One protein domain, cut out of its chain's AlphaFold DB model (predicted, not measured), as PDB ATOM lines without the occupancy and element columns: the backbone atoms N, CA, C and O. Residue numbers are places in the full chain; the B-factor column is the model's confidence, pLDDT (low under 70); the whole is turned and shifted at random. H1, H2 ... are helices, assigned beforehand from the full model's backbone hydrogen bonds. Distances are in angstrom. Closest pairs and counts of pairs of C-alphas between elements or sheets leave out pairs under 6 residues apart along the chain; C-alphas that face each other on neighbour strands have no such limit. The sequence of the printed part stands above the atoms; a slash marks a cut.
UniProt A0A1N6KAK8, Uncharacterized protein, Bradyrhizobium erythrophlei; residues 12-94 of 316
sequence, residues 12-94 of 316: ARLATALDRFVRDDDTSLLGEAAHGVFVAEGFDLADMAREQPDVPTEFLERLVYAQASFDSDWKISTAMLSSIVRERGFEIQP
ATOM      1  N   ALA A  12     112.942  81.921  87.630       78.50
ATOM      2  CA  ALA A  12     111.524  81.734  87.316       78.50
ATOM      3  C   ALA A  12     110.810  80.951  88.430       78.50
ATOM      4  O   ALA A  12     109.692  81.303  88.823       78.50
ATOM      5  N   ARG A  13     111.484  79.940  88.999       80.75
ATOM      6  CA  ARG A  13     111.007  79.214  90.187       80.75
ATOM      7  C   ARG A  13     110.891  80.140  91.395       80.75
ATOM      8  O   ARG A  13     109.857  80.141  92.059       80.75
ATOM      9  N   LEU A  14     111.894  80.988  91.622       75.69
ATOM     10  CA  LEU A  14     111.868  81.972  92.699       75.69
ATOM     11  C   LEU A  14     110.763  83.016  92.518       75.69
ATOM     12  O   LEU A  14     110.027  83.279  93.463       75.69
ATOM     13  N   ALA A  15     110.599  83.577  91.321       76.12
ATOM     14  CA  ALA A  15     109.528  84.530  91.038       76.12
ATOM     15  C   ALA A  15     108.141  83.914  91.292       76.12
ATOM     16  O   ALA A  15     107.273  84.561  91.875       76.12
ATOM     17  N   THR A  16     107.954  82.643  90.924       83.81
ATOM     18  CA  THR A  16     106.713  81.896  91.186       83.81
ATOM     19  C   THR A  16     106.495  81.666  92.683       83.81
ATOM     20  O   THR A  16     105.389  81.877  93.184       83.81
ATOM     21  N   ALA A  17     107.538  81.263  93.413       79.81
ATOM     22  CA  ALA A  17     107.472  81.079  94.861       79.81
ATOM     23  C   ALA A  17     107.176  82.402  95.593       79.81
ATOM     24  O   ALA A  17     106.381  82.424  96.529       79.81
ATOM     25  N   LEU A  18     107.752  83.516  95.131       73.50
ATOM     26  CA  LEU A  18     107.482  84.854  95.656       73.50
ATOM     27  C   LEU A  18     106.051  85.323  95.364       73.50
ATOM     28  O   LEU A  18     105.427  85.890  96.254       73.50
ATOM     29  N   ASP A  19     105.508  85.087  94.165       78.75
ATOM     30  CA  ASP A  19     104.113  85.442  93.846       78.75
ATOM     31  C   ASP A  19     103.128  84.670  94.737       78.75
ATOM     32  O   ASP A  19     102.213  85.271  95.299       78.75
ATOM     33  N   ARG A  20     103.370  83.370  94.961       81.38
ATOM     34  CA  ARG A  20     102.581  82.560  95.906       81.38
ATOM     35  C   ARG A  20     102.699  83.049  97.340       81.38
ATOM     36  O   ARG A  20     101.690  83.168  98.024       81.38
ATOM     37  N   PHE A  21     103.902  83.399  97.783       74.00
ATOM     38  CA  PHE A  21     104.090  83.997  99.100       74.00
ATOM     39  C   PHE A  21     103.324  85.317  99.242       74.00
ATOM     40  O   PHE A  21     102.644  85.542 100.236       74.00
ATOM     41  N   VAL A  22     103.402  86.202  98.246       70.31
ATOM     42  CA  VAL A  22     102.738  87.512  98.297       70.31
ATOM     43  C   VAL A  22     101.214  87.380  98.278       70.31
ATOM     44  O   VAL A  22     100.541  88.161  98.950       70.31
ATOM     45  N   ARG A  23     100.664  86.430  97.514       75.12
ATOM     46  CA  ARG A  23      99.210  86.236  97.394       75.12
ATOM     47  C   ARG A  23      98.617  85.430  98.538       75.12
ATOM     48  O   ARG A  23      97.602  85.835  99.098       75.12
ATOM     49  N   ASP A  24      99.260  84.318  98.865       80.06
ATOM     50  CA  ASP A  24      98.672  83.249  99.672       80.06
ATOM     51  C   ASP A  24      99.430  83.022 100.991       80.06
ATOM     52  O   ASP A  24      99.067  82.139 101.765       80.06
ATOM     53  N   ASP A  25     100.486  83.802 101.261       70.62
ATOM     54  CA  ASP A  25     101.402  83.624 102.401       70.62
ATOM     55  C   ASP A  25     102.097  82.239 102.412       70.62
ATOM     56  O   ASP A  25     102.629  81.799 103.435       70.62
ATOM     57  N   ASP A  26     102.121  81.552 101.259       75.81
ATOM     58  CA  ASP A  26     102.728  80.231 101.078       75.81
ATOM     59  C   ASP A  26     104.259  80.331 101.017       75.81
ATOM     60  O   ASP A  26     104.843  80.952 100.129       75.81
ATOM     61  N   THR A  27     104.919  79.697 101.982       72.94
ATOM     62  CA  THR A  27     106.382  79.694 102.129       72.94
ATOM     63  C   THR A  27     107.033  78.391 101.672       72.94
ATOM     64  O   THR A  27     108.261  78.318 101.626       72.94
ATOM     65  N   SER A  28     106.237  77.380 101.308       76.88
ATOM     66  CA  SER A  28     106.699  76.001 101.092       76.88
ATOM     67  C   SER A  28     107.740  75.861  99.980       76.88
ATOM     68  O   SER A  28     108.623  75.016 100.072       76.88
ATOM     69  N   LEU A  29     107.668  76.719  98.960       78.06
ATOM     70  CA  LEU A  29     108.561  76.685  97.799       78.06
ATOM     71  C   LEU A  29     109.718  77.689  97.882       78.06
ATOM     72  O   LEU A  29     110.600  77.671  97.027       78.06
ATOM     73  N   LEU A  30     109.730  78.582  98.882       74.50
ATOM     74  CA  LEU A  30     110.744  79.639  98.965       74.50
ATOM     75  C   LEU A  30     112.136  79.078  99.268       74.50
ATOM     76  O   LEU A  30     113.102  79.571  98.696       74.50
ATOM     77  N   GLY A  31     112.247  78.054 100.122       68.62
ATOM     78  CA  GLY A  31     113.529  77.418 100.448       68.62
ATOM     79  C   GLY A  31     114.183  76.766  99.236       68.62
ATOM     80  O   GLY A  31     115.299  77.125  98.868       68.62
ATOM     81  N   GLU A  32     113.449  75.887  98.554       75.81
ATOM     82  CA  GLU A  32     113.932  75.192  97.356       75.81
ATOM     83  C   GLU A  32     114.274  76.171  96.223       75.81
ATOM     84  O   GLU A  32     115.326  76.068  95.587       75.81
ATOM     85  N   ALA A  33     113.420  77.171  95.992       75.62
ATOM     86  CA  ALA A  33     113.662  78.155  94.948       75.62
ATOM     87  C   ALA A  33     114.854  79.077  95.267       75.62
ATOM     88  O   ALA A  33     115.627  79.395  94.363       75.62
ATOM     89  N   ALA A  34     115.038  79.468  96.535       68.19
ATOM     90  CA  ALA A  34     116.210  80.226  96.980       68.19
ATOM     91  C   ALA A  34     117.497  79.425  96.790       68.19
ATOM     92  O   ALA A  34     118.461  79.959  96.252       68.19
ATOM     93  N   HIS A  35     117.493  78.148  97.188       71.88
ATOM     94  CA  HIS A  35     118.632  77.250  97.023       71.88
ATOM     95  C   HIS A  35     119.049  77.149  95.550       71.88
ATOM     96  O   HIS A  35     120.223  77.295  95.215       71.88
ATOM     97  N   GLY A  36     118.077  76.998  94.643       70.12
ATOM     98  CA  GLY A  36     118.345  76.959  93.207       70.12
ATOM     99  C   GLY A  36     119.043  78.218  92.676       70.12
ATOM    100  O   GLY A  36     119.932  78.106  91.833       70.12
ATOM    101  N   VAL A  37     118.657  79.412  93.145       70.75
ATOM    102  CA  VAL A  37     119.319  80.669  92.745       70.75
ATOM    103  C   VAL A  37     120.674  80.813  93.428       70.75
ATOM    104  O   VAL A  37     121.637  81.224  92.791       70.75
ATOM    105  N   PHE A  38     120.770  80.424  94.698       71.19
ATOM    106  CA  PHE A  38     122.011  80.452  95.458       71.19
ATOM    107  C   PHE A  38     123.123  79.661  94.749       71.19
ATOM    108  O   PHE A  38     124.218  80.179  94.537       71.19
ATOM    109  N   VAL A  39     122.814  78.429  94.325       70.69
ATOM    110  CA  VAL A  39     123.744  77.564  93.583       70.69
ATOM    111  C   VAL A  39     124.108  78.167  92.224       70.69
ATOM    112  O   VAL A  39     125.261  78.077  91.809       70.69
ATOM    113  N   ALA A  40     123.150  78.795  91.535       68.44
ATOM    114  CA  ALA A  40     123.387  79.415  90.231       68.44
ATOM    115  C   ALA A  40     124.312  80.643  90.308       68.44
ATOM    116  O   ALA A  40     125.125  80.843  89.409       68.44
ATOM    117  N   GLU A  41     124.213  81.425  91.383       71.94
ATOM    118  CA  GLU A  41     124.983  82.660  91.591       71.94
ATOM    119  C   GLU A  41     126.354  82.431  92.250       71.94
ATOM    120  O   GLU A  41     127.171  83.347  92.317       71.94
ATOM    121  N   GLY A  42     126.637  81.211  92.722       70.56
ATOM    122  CA  GLY A  42     127.953  80.847  93.254       70.56
ATOM    123  C   GLY A  42     128.333  81.576  94.548       70.56
ATOM    124  O   GLY A  42     129.513  81.836  94.779       70.56
ATOM    125  N   PHE A  43     127.352  81.925  95.384       73.00
ATOM    126  CA  PHE A  43     127.609  82.540  96.686       73.00
ATOM    127  C   PHE A  43     128.445  81.613  97.590       73.00
ATOM    128  O   PHE A  43     128.248  80.397  97.619       73.00
ATOM    129  N   ASP A  44     129.366  82.190  98.364       72.38
ATOM    130  CA  ASP A  44     130.225  81.433  99.276       72.38
ATOM    131  C   ASP A  44     129.580  81.288 100.667       72.38
ATOM    132  O   ASP A  44     129.457  82.249 101.428       72.38
ATOM    133  N   LEU A  45     129.163  80.065 101.007       82.00
ATOM    134  CA  LEU A  45     128.657  79.689 102.338       82.00
ATOM    135  C   LEU A  45     129.753  79.286 103.318       82.00
ATOM    136  O   LEU A  45     129.476  79.168 104.513       82.00
ATOM    137  N   ALA A  46     130.965  79.000 102.842       80.69
ATOM    138  CA  ALA A  46     131.964  78.286 103.622       80.69
ATOM    139  C   ALA A  46     132.412  79.080 104.854       80.69
ATOM    140  O   ALA A  46     132.733  78.481 105.880       80.69
ATOM    141  N   ASP A  47     132.431  80.410 104.773       78.00
ATOM    142  CA  ASP A  47     132.708  81.279 105.920       78.00
ATOM    143  C   ASP A  47     131.560  81.256 106.941       78.00
ATOM    144  O   ASP A  47     131.792  81.009 108.126       78.00
ATOM    145  N   MET A  48     130.306  81.414 106.501       80.38
ATOM    146  CA  MET A  48     129.147  81.419 107.404       80.38
ATOM    147  C   MET A  48     128.902  80.064 108.069       80.38
ATOM    148  O   MET A  48     128.619  80.023 109.266       80.38
ATOM    149  N   ALA A  49     129.055  78.965 107.331       86.19
ATOM    150  CA  ALA A  49     128.942  77.615 107.876       86.19
ATOM    151  C   ALA A  49     130.063  77.308 108.884       86.19
ATOM    152  O   ALA A  49     129.826  76.625 109.878       86.19
ATOM    153  N   ARG A  50     131.273  77.853 108.682       86.50
ATOM    154  CA  ARG A  50     132.361  77.761 109.670       86.50
ATOM    155  C   ARG A  50     132.083  78.580 110.925       86.50
ATOM    156  O   ARG A  50     132.412  78.137 112.020       86.50
ATOM    157  N   GLU A  51     131.495  79.764 110.780       82.50
ATOM    158  CA  GLU A  51     131.143  80.617 111.918       82.50
ATOM    159  C   GLU A  51     129.929  80.121 112.712       82.50
ATOM    160  O   GLU A  51     129.777  80.485 113.883       82.50
ATOM    161  N   GLN A  52     129.034  79.365 112.072       87.50
ATOM    162  CA  GLN A  52     127.755  78.924 112.632       87.50
ATOM    163  C   GLN A  52     127.483  77.444 112.294       87.50
ATOM    164  O   GLN A  52     126.499  77.147 111.617       87.50
ATOM    165  N   PRO A  53     128.327  76.504 112.766       88.44
ATOM    166  CA  PRO A  53     128.251  75.091 112.375       88.44
ATOM    167  C   PRO A  53     126.975  74.385 112.856       88.44
ATOM    168  O   PRO A  53     126.581  73.375 112.282       88.44
ATOM    169  N   ASP A  54     126.324  74.923 113.890       90.31
ATOM    170  CA  ASP A  54     125.094  74.368 114.468       90.31
ATOM    171  C   ASP A  54     123.821  74.828 113.734       90.31
ATOM    172  O   ASP A  54     122.721  74.386 114.069       90.31
ATOM    173  N   VAL A  55     123.947  75.732 112.757       91.19
ATOM    174  CA  VAL A  55     122.819  76.219 111.955       91.19
ATOM    175  C   VAL A  55     122.698  75.359 110.694       91.19
ATOM    176  O   VAL A  55     123.676  75.232 109.957       91.19
ATOM    177  N   PRO A  56     121.515  74.791 110.390       91.62
ATOM    178  CA  PRO A  56     121.317  74.036 109.158       91.62
ATOM    179  C   PRO A  56     121.645  74.874 107.915       91.62
ATOM    180  O   PRO A  56     121.242  76.033 107.815       91.62
ATOM    181  N   THR A  57     122.331  74.276 106.937       87.25
ATOM    182  CA  THR A  57     122.796  74.967 105.721       87.25
ATOM    183  C   THR A  57     121.673  75.687 104.975       87.25
ATOM    184  O   THR A  57     121.871  76.804 104.511       87.25
ATOM    185  N   GLU A  58     120.470  75.111 104.944       85.94
ATOM    186  CA  GLU A  58     119.300  75.699 104.279       85.94
ATOM    187  C   GLU A  58     118.888  77.062 104.875       85.94
ATOM    188  O   GLU A  58     118.457  77.973 104.161       85.94
ATOM    189  N   PHE A  59     119.061  77.239 106.190       87.94
ATOM    190  CA  PHE A  59     118.837  78.521 106.858       87.94
ATOM    191  C   PHE A  59     119.908  79.549 106.477       87.94
ATOM    192  O   PHE A  59     119.593  80.724 106.272       87.94
ATOM    193  N   LEU A  60     121.168  79.116 106.365       87.44
ATOM    194  CA  LEU A  60     122.283  79.975 105.967       87.44
ATOM    195  C   LEU A  60     122.161  80.403 104.498       87.44
ATOM    196  O   LEU A  60     122.350  81.576 104.197       87.44
ATOM    197  N   GLU A  61     121.773  79.495 103.605       86.31
ATOM    198  CA  GLU A  61     121.537  79.760 102.179       86.31
ATOM    199  C   GLU A  61     120.485  80.842 101.968       86.31
ATOM    200  O   GLU A  61     120.729  81.842 101.290       86.31
ATOM    201  N   ARG A  62     119.317  80.678 102.601       87.06
ATOM    202  CA  ARG A  62     118.240  81.668 102.521       87.06
ATOM    203  C   ARG A  62     118.638  83.003 103.137       87.06
ATOM    204  O   ARG A  62     118.241  84.043 102.614       87.06
ATOM    205  N   LEU A  63     119.424  82.998 104.215       87.50
ATOM    206  CA  LEU A  63     119.946  84.225 104.814       87.50
ATOM    207  C   LEU A  63     120.898  84.958 103.861       87.50
ATOM    208  O   LEU A  63     120.706  86.151 103.630       87.50
ATOM    209  N   VAL A  64     121.882  84.262 103.285       86.12
ATOM    210  CA  VAL A  64     122.824  84.852 102.319       86.12
ATOM    211  C   VAL A  64     122.066  85.395 101.116       86.12
ATOM    212  O   VAL A  64     122.277  86.538 100.715       86.12
ATOM    213  N   TYR A  65     121.121  84.618 100.589       83.69
ATOM    214  CA  TYR A  65     120.312  85.045  99.457       83.69
ATOM    215  C   TYR A  65     119.474  86.294  99.776       83.69
ATOM    216  O   TYR A  65     119.434  87.248  98.995       83.69
ATOM    217  N   ALA A  66     118.841  86.331 100.952       85.38
ATOM    218  CA  ALA A  66     118.083  87.491 101.405       85.38
ATOM    219  C   ALA A  66     118.968  88.733 101.591       85.38
ATOM    220  O   ALA A  66     118.518  89.840 101.289       85.38
ATOM    221  N   GLN A  67     120.204  88.569 102.067       81.50
ATOM    222  CA  GLN A  67     121.170  89.661 102.230       81.50
ATOM    223  C   GLN A  67     121.690  90.172 100.885       81.50
ATOM    224  O   GLN A  67     121.746  91.381 100.683       81.50
ATOM    225  N   ALA A  68     121.989  89.282  99.940       78.38
ATOM    226  CA  ALA A  68     122.395  89.662  98.588       78.38
ATOM    227  C   ALA A  68     121.272  90.384  97.820       78.38
ATOM    228  O   ALA A  68     121.528  91.293  97.035       78.38
ATOM    229  N   SER A  69     120.015  90.018  98.085       77.19
ATOM    230  CA  SER A  69     118.836  90.633  97.455       77.19
ATOM    231  C   SER A  69     118.410  91.961  98.098       77.19
ATOM    232  O   SER A  69     117.477  92.608  97.623       77.19
ATOM    233  N   PHE A  70     119.068  92.376  99.185       66.81
ATOM    234  CA  PHE A  70     118.644  93.515 100.002       66.81
ATOM    235  C   PHE A  70     118.680  94.847  99.245       66.81
ATOM    236  O   PHE A  70     117.790  95.686  99.415       66.81
ATOM    237  N   ASP A  71     119.684  95.028  98.388       59.81
ATOM    238  CA  ASP A  71     119.857  96.251  97.602       59.81
ATOM    239  C   ASP A  71     118.994  96.278  96.336       59.81
ATOM    240  O   ASP A  71     118.663  97.358  95.843       59.81
ATOM    241  N   SER A  72     118.594  95.110  95.826       68.62
ATOM    242  CA  SER A  72     117.827  94.988  94.585       68.62
ATOM    243  C   SER A  72     116.313  95.012  94.813       68.62
ATOM    244  O   SER A  72     115.609  95.696  94.070       68.62
ATOM    245  N   ASP A  73     115.797  94.329  95.845       82.31
ATOM    246  CA  ASP A  73     114.370  94.346  96.188       82.31
ATOM    247  C   ASP A  73     114.103  93.918  97.645       82.31
ATOM    248  O   ASP A  73     114.165  92.737  98.006       82.31
ATOM    249  N   TRP A  74     113.677  94.873  98.483       84.25
ATOM    250  CA  TRP A  74     113.320  94.608  99.881       84.25
ATOM    251  C   TRP A  74     112.207  93.563 100.031       84.25
ATOM    252  O   TRP A  74     112.120  92.927 101.084       84.25
ATOM    253  N   LYS A  75     111.351  93.367  99.014       87.12
ATOM    254  CA  LYS A  75     110.266  92.376  99.046       87.12
ATOM    255  C   LYS A  75     110.818  90.959  99.089       87.12
ATOM    256  O   LYS A  75     110.312  90.151  99.865       87.12
ATOM    257  N   ILE A  76     111.867  90.683  98.312       84.44
ATOM    258  CA  ILE A  76     112.511  89.366  98.248       84.44
ATOM    259  C   ILE A  76     113.141  89.044  99.601       84.44
ATOM    260  O   ILE A  76     112.821  88.018 100.203       84.44
ATOM    261  N   SER A  77     113.956  89.960 100.133       87.69
ATOM    262  CA  SER A  77     114.578  89.797 101.451       87.69
ATOM    263  C   SER A  77     113.531  89.622 102.545       87.69
ATOM    264  O   SER A  77     113.643  88.738 103.389       87.69
ATOM    265  N   THR A  78     112.466  90.424 102.508       90.00
ATOM    266  CA  THR A  78     111.377  90.343 103.482       90.00
ATOM    267  C   THR A  78     110.669  88.994 103.435       90.00
ATOM    268  O   THR A  78     110.416  88.418 104.493       90.00
ATOM    269  N   ALA A  79     110.347  88.488 102.242       87.94
ATOM    270  CA  ALA A  79     109.684  87.201 102.065       87.94
ATOM    271  C   ALA A  79     110.545  86.046 102.590       87.94
ATOM    272  O   ALA A  79     110.079  85.243 103.398       87.94
ATOM    273  N   MET A  80     111.822  86.023 102.206       88.00
ATOM    274  CA  MET A  80     112.776  84.996 102.634       88.00
ATOM    275  C   MET A  80     113.017  85.006 104.141       88.00
ATOM    276  O   MET A  80     112.969  83.971 104.796       88.00
ATOM    277  N   LEU A  81     113.236  86.177 104.727       93.31
ATOM    278  CA  LEU A  81     113.497  86.272 106.162       93.31
ATOM    279  C   LEU A  81     112.233  85.977 106.980       93.31
ATOM    280  O   LEU A  81     112.313  85.358 108.038       93.31
ATOM    281  N   SER A  82     111.053  86.353 106.473       92.31
ATOM    282  CA  SER A  82     109.778  85.995 107.107       92.31
ATOM    283  C   SER A  82     109.507  84.490 107.035       92.31
ATOM    284  O   SER A  82     108.932  83.946 107.977       92.31
ATOM    285  N   SER A  83     109.919  83.804 105.960       90.25
ATOM    286  CA  SER A  83     109.772  82.347 105.858       90.25
ATOM    287  C   SER A  83     110.661  81.621 106.867       90.25
ATOM    288  O   SER A  83     110.157  80.763 107.586       90.25
ATOM    289  N   ILE A  84     111.924  82.042 107.014       92.44
ATOM    290  CA  ILE A  84     112.853  81.517 108.028       92.44
ATOM    291  C   ILE A  84     112.247  81.621 109.430       92.44
ATOM    292  O   ILE A  84     112.194  80.638 110.160       92.44
ATOM    293  N   VAL A  85     111.763  82.807 109.805       93.94
ATOM    294  CA  VAL A  85     111.214  83.070 111.144       93.94
ATOM    295  C   VAL A  85     109.990  82.205 111.464       93.94
ATOM    296  O   VAL A  85     109.749  81.873 112.624       93.94
ATOM    297  N   ARG A  86     109.186  81.866 110.452       91.94
ATOM    298  CA  ARG A  86     107.973  81.050 110.610       91.94
ATOM    299  C   ARG A  86     108.259  79.554 110.619       91.94
ATOM    300  O   ARG A  86     107.370  78.766 110.947       91.94
ATOM    301  N   GLU A  87     109.461  79.154 110.235       91.12
ATOM    302  CA  GLU A  87     109.801  77.754 110.106       91.12
ATOM    303  C   GLU A  87     109.921  77.064 111.462       91.12
ATOM    304  O   GLU A  87     110.452  77.594 112.446       91.12
ATOM    305  N   ARG A  88     109.441  75.818 111.507       86.38
ATOM    306  CA  ARG A  88     109.621  74.969 112.680       86.38
ATOM    307  C   ARG A  88     111.108  74.751 112.906       86.38
ATOM    308  O   ARG A  88     111.806  74.231 112.050       86.38
ATOM    309  N   GLY A  89     111.566  75.101 114.098       88.12
ATOM    310  CA  GLY A  89     112.965  74.952 114.469       88.12
ATOM    311  C   GLY A  89     113.764  76.249 114.411       88.12
ATOM    312  O   GLY A  89     114.887  76.245 114.898       88.12
ATOM    313  N   PHE A  90     113.198  77.365 113.930       93.19
ATOM    314  CA  PHE A  90     113.854  78.671 114.050       93.19
ATOM    315  C   PHE A  90     114.137  79.035 115.515       93.19
ATOM    316  O   PHE A  90     115.237  79.458 115.851       93.19
ATOM    317  N   GLU A  91     113.179  78.798 116.415       91.38
ATOM    318  CA  GLU A  91     113.314  79.188 117.827       91.38
ATOM    319  C   GLU A  91     114.371  78.401 118.611       91.38
ATOM    320  O   GLU A  91     114.863  78.892 119.625       91.38
ATOM    321  N   ILE A  92     114.753  77.209 118.140       92.06
ATOM    322  CA  ILE A  92     115.827  76.412 118.755       92.06
ATOM    323  C   ILE A  92     117.208  76.739 118.176       92.06
ATOM    324  O   ILE A  92     118.203  76.197 118.653       92.06
ATOM    325  N   GLN A  93     117.286  77.605 117.158       92.44
ATOM    326  CA  GLN A  93     118.562  77.993 116.565       92.44
ATOM    327  C   GLN A  93     119.410  78.829 117.536       92.44
ATOM    328  O   GLN A  93     118.866  79.509 118.422       92.44
ATOM    329  N   PRO A  94     120.743  78.854 117.343       90.88
ATOM    330  CA  PRO A  94     121.648  79.651 118.155       90.88
ATOM    331  C   PRO A  94     121.194  81.118 118.302       90.88
ATOM    332  O   PRO A  94     120.789  81.741 117.315       90.88
TER     333      PRO A  94
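AT A GLANCE: This is residues 12 to 94 of the 316 residues of an uncharacterized protein of Bradyrhizobium erythrophlei (UniProt A0A1N6KAK8). Two helical hairpins, H1 with H2 and H4 with H5, pack on each other with their helices crossed steeply, and the short helix H3 sits off to one side by the first residues of H4. H1 and H3 lie towards opposite ends of the longest axis, with H4 and H5 nearest the middle. The printed part has 83 residues with five named helices, H1 to H5 in chain order, and no named strand: all helix. It is compact, with a radius of gyration of the C-alphas of 12.3 A and spans of 35 by 28 by 20 A.

HOW THE PARTS SIT: H5, residues 74 to 86, and H4, residues 57 to 68, form a hairpin and touch at a shallow tilt of 23 degrees, opposite ways; their closest C-alphas, Ala 66 and Ser 77, are 4.2 A apart. H1, residues 12 to 24, touches H5 with residues 18 to 22 alone, closest at the C-alphas of Phe 21 and Ala 79, 7.1 A, at a steep tilt of 69.5 degrees, only just short of about perpendicular. H1 and H2, residues 30 to 41, form the other hairpin, at 28 degrees, a shallow tilt, with the C-alphas of Leu 14 and Ala 33 closest at 4.8 A. H2 touches H4 at a steep tilt of 68 degrees, only just short of about perpendicular; the C-alphas of Ala 34 and Arg 62 are closest, 6.1 A. H2 and H5 only just touch, with 3 pairs of C-alphas within 8 A, closest at Leu 30 and Met 80, 6.8 A. H3, residues 46 to 51, only just touches H4, with 3 such pairs, closest at Ala 49 and Thr 57, 7.0 A. The helix packing is mostly crossed, but only just: 2 of 6 pairs are at a shallow tilt. H1 and H4 are apart. In each of the five helices every O i to N i+4 pair is within hydrogen-bond range.

IN THESE COORDINATES: H1 begins at C-alpha 12, (111.524, 81.734, 87.316), and measures 17.9 A. H2 and H4 each measure 16.3 A, and H3 8.7 A. H5 measures 18.1 A and ends at C-alpha 86, (107.973, 81.050, 110.610).

THE WHOLE: The C-alphas farthest apart, those of Arg 23 and Arg 50, are 36.4 A apart. The printed part has no cut, and the four links between helices are tight. Mean pLDDT of the printed part is 81.3; residues 31, 34, 40 and 70 to 72 are under 70.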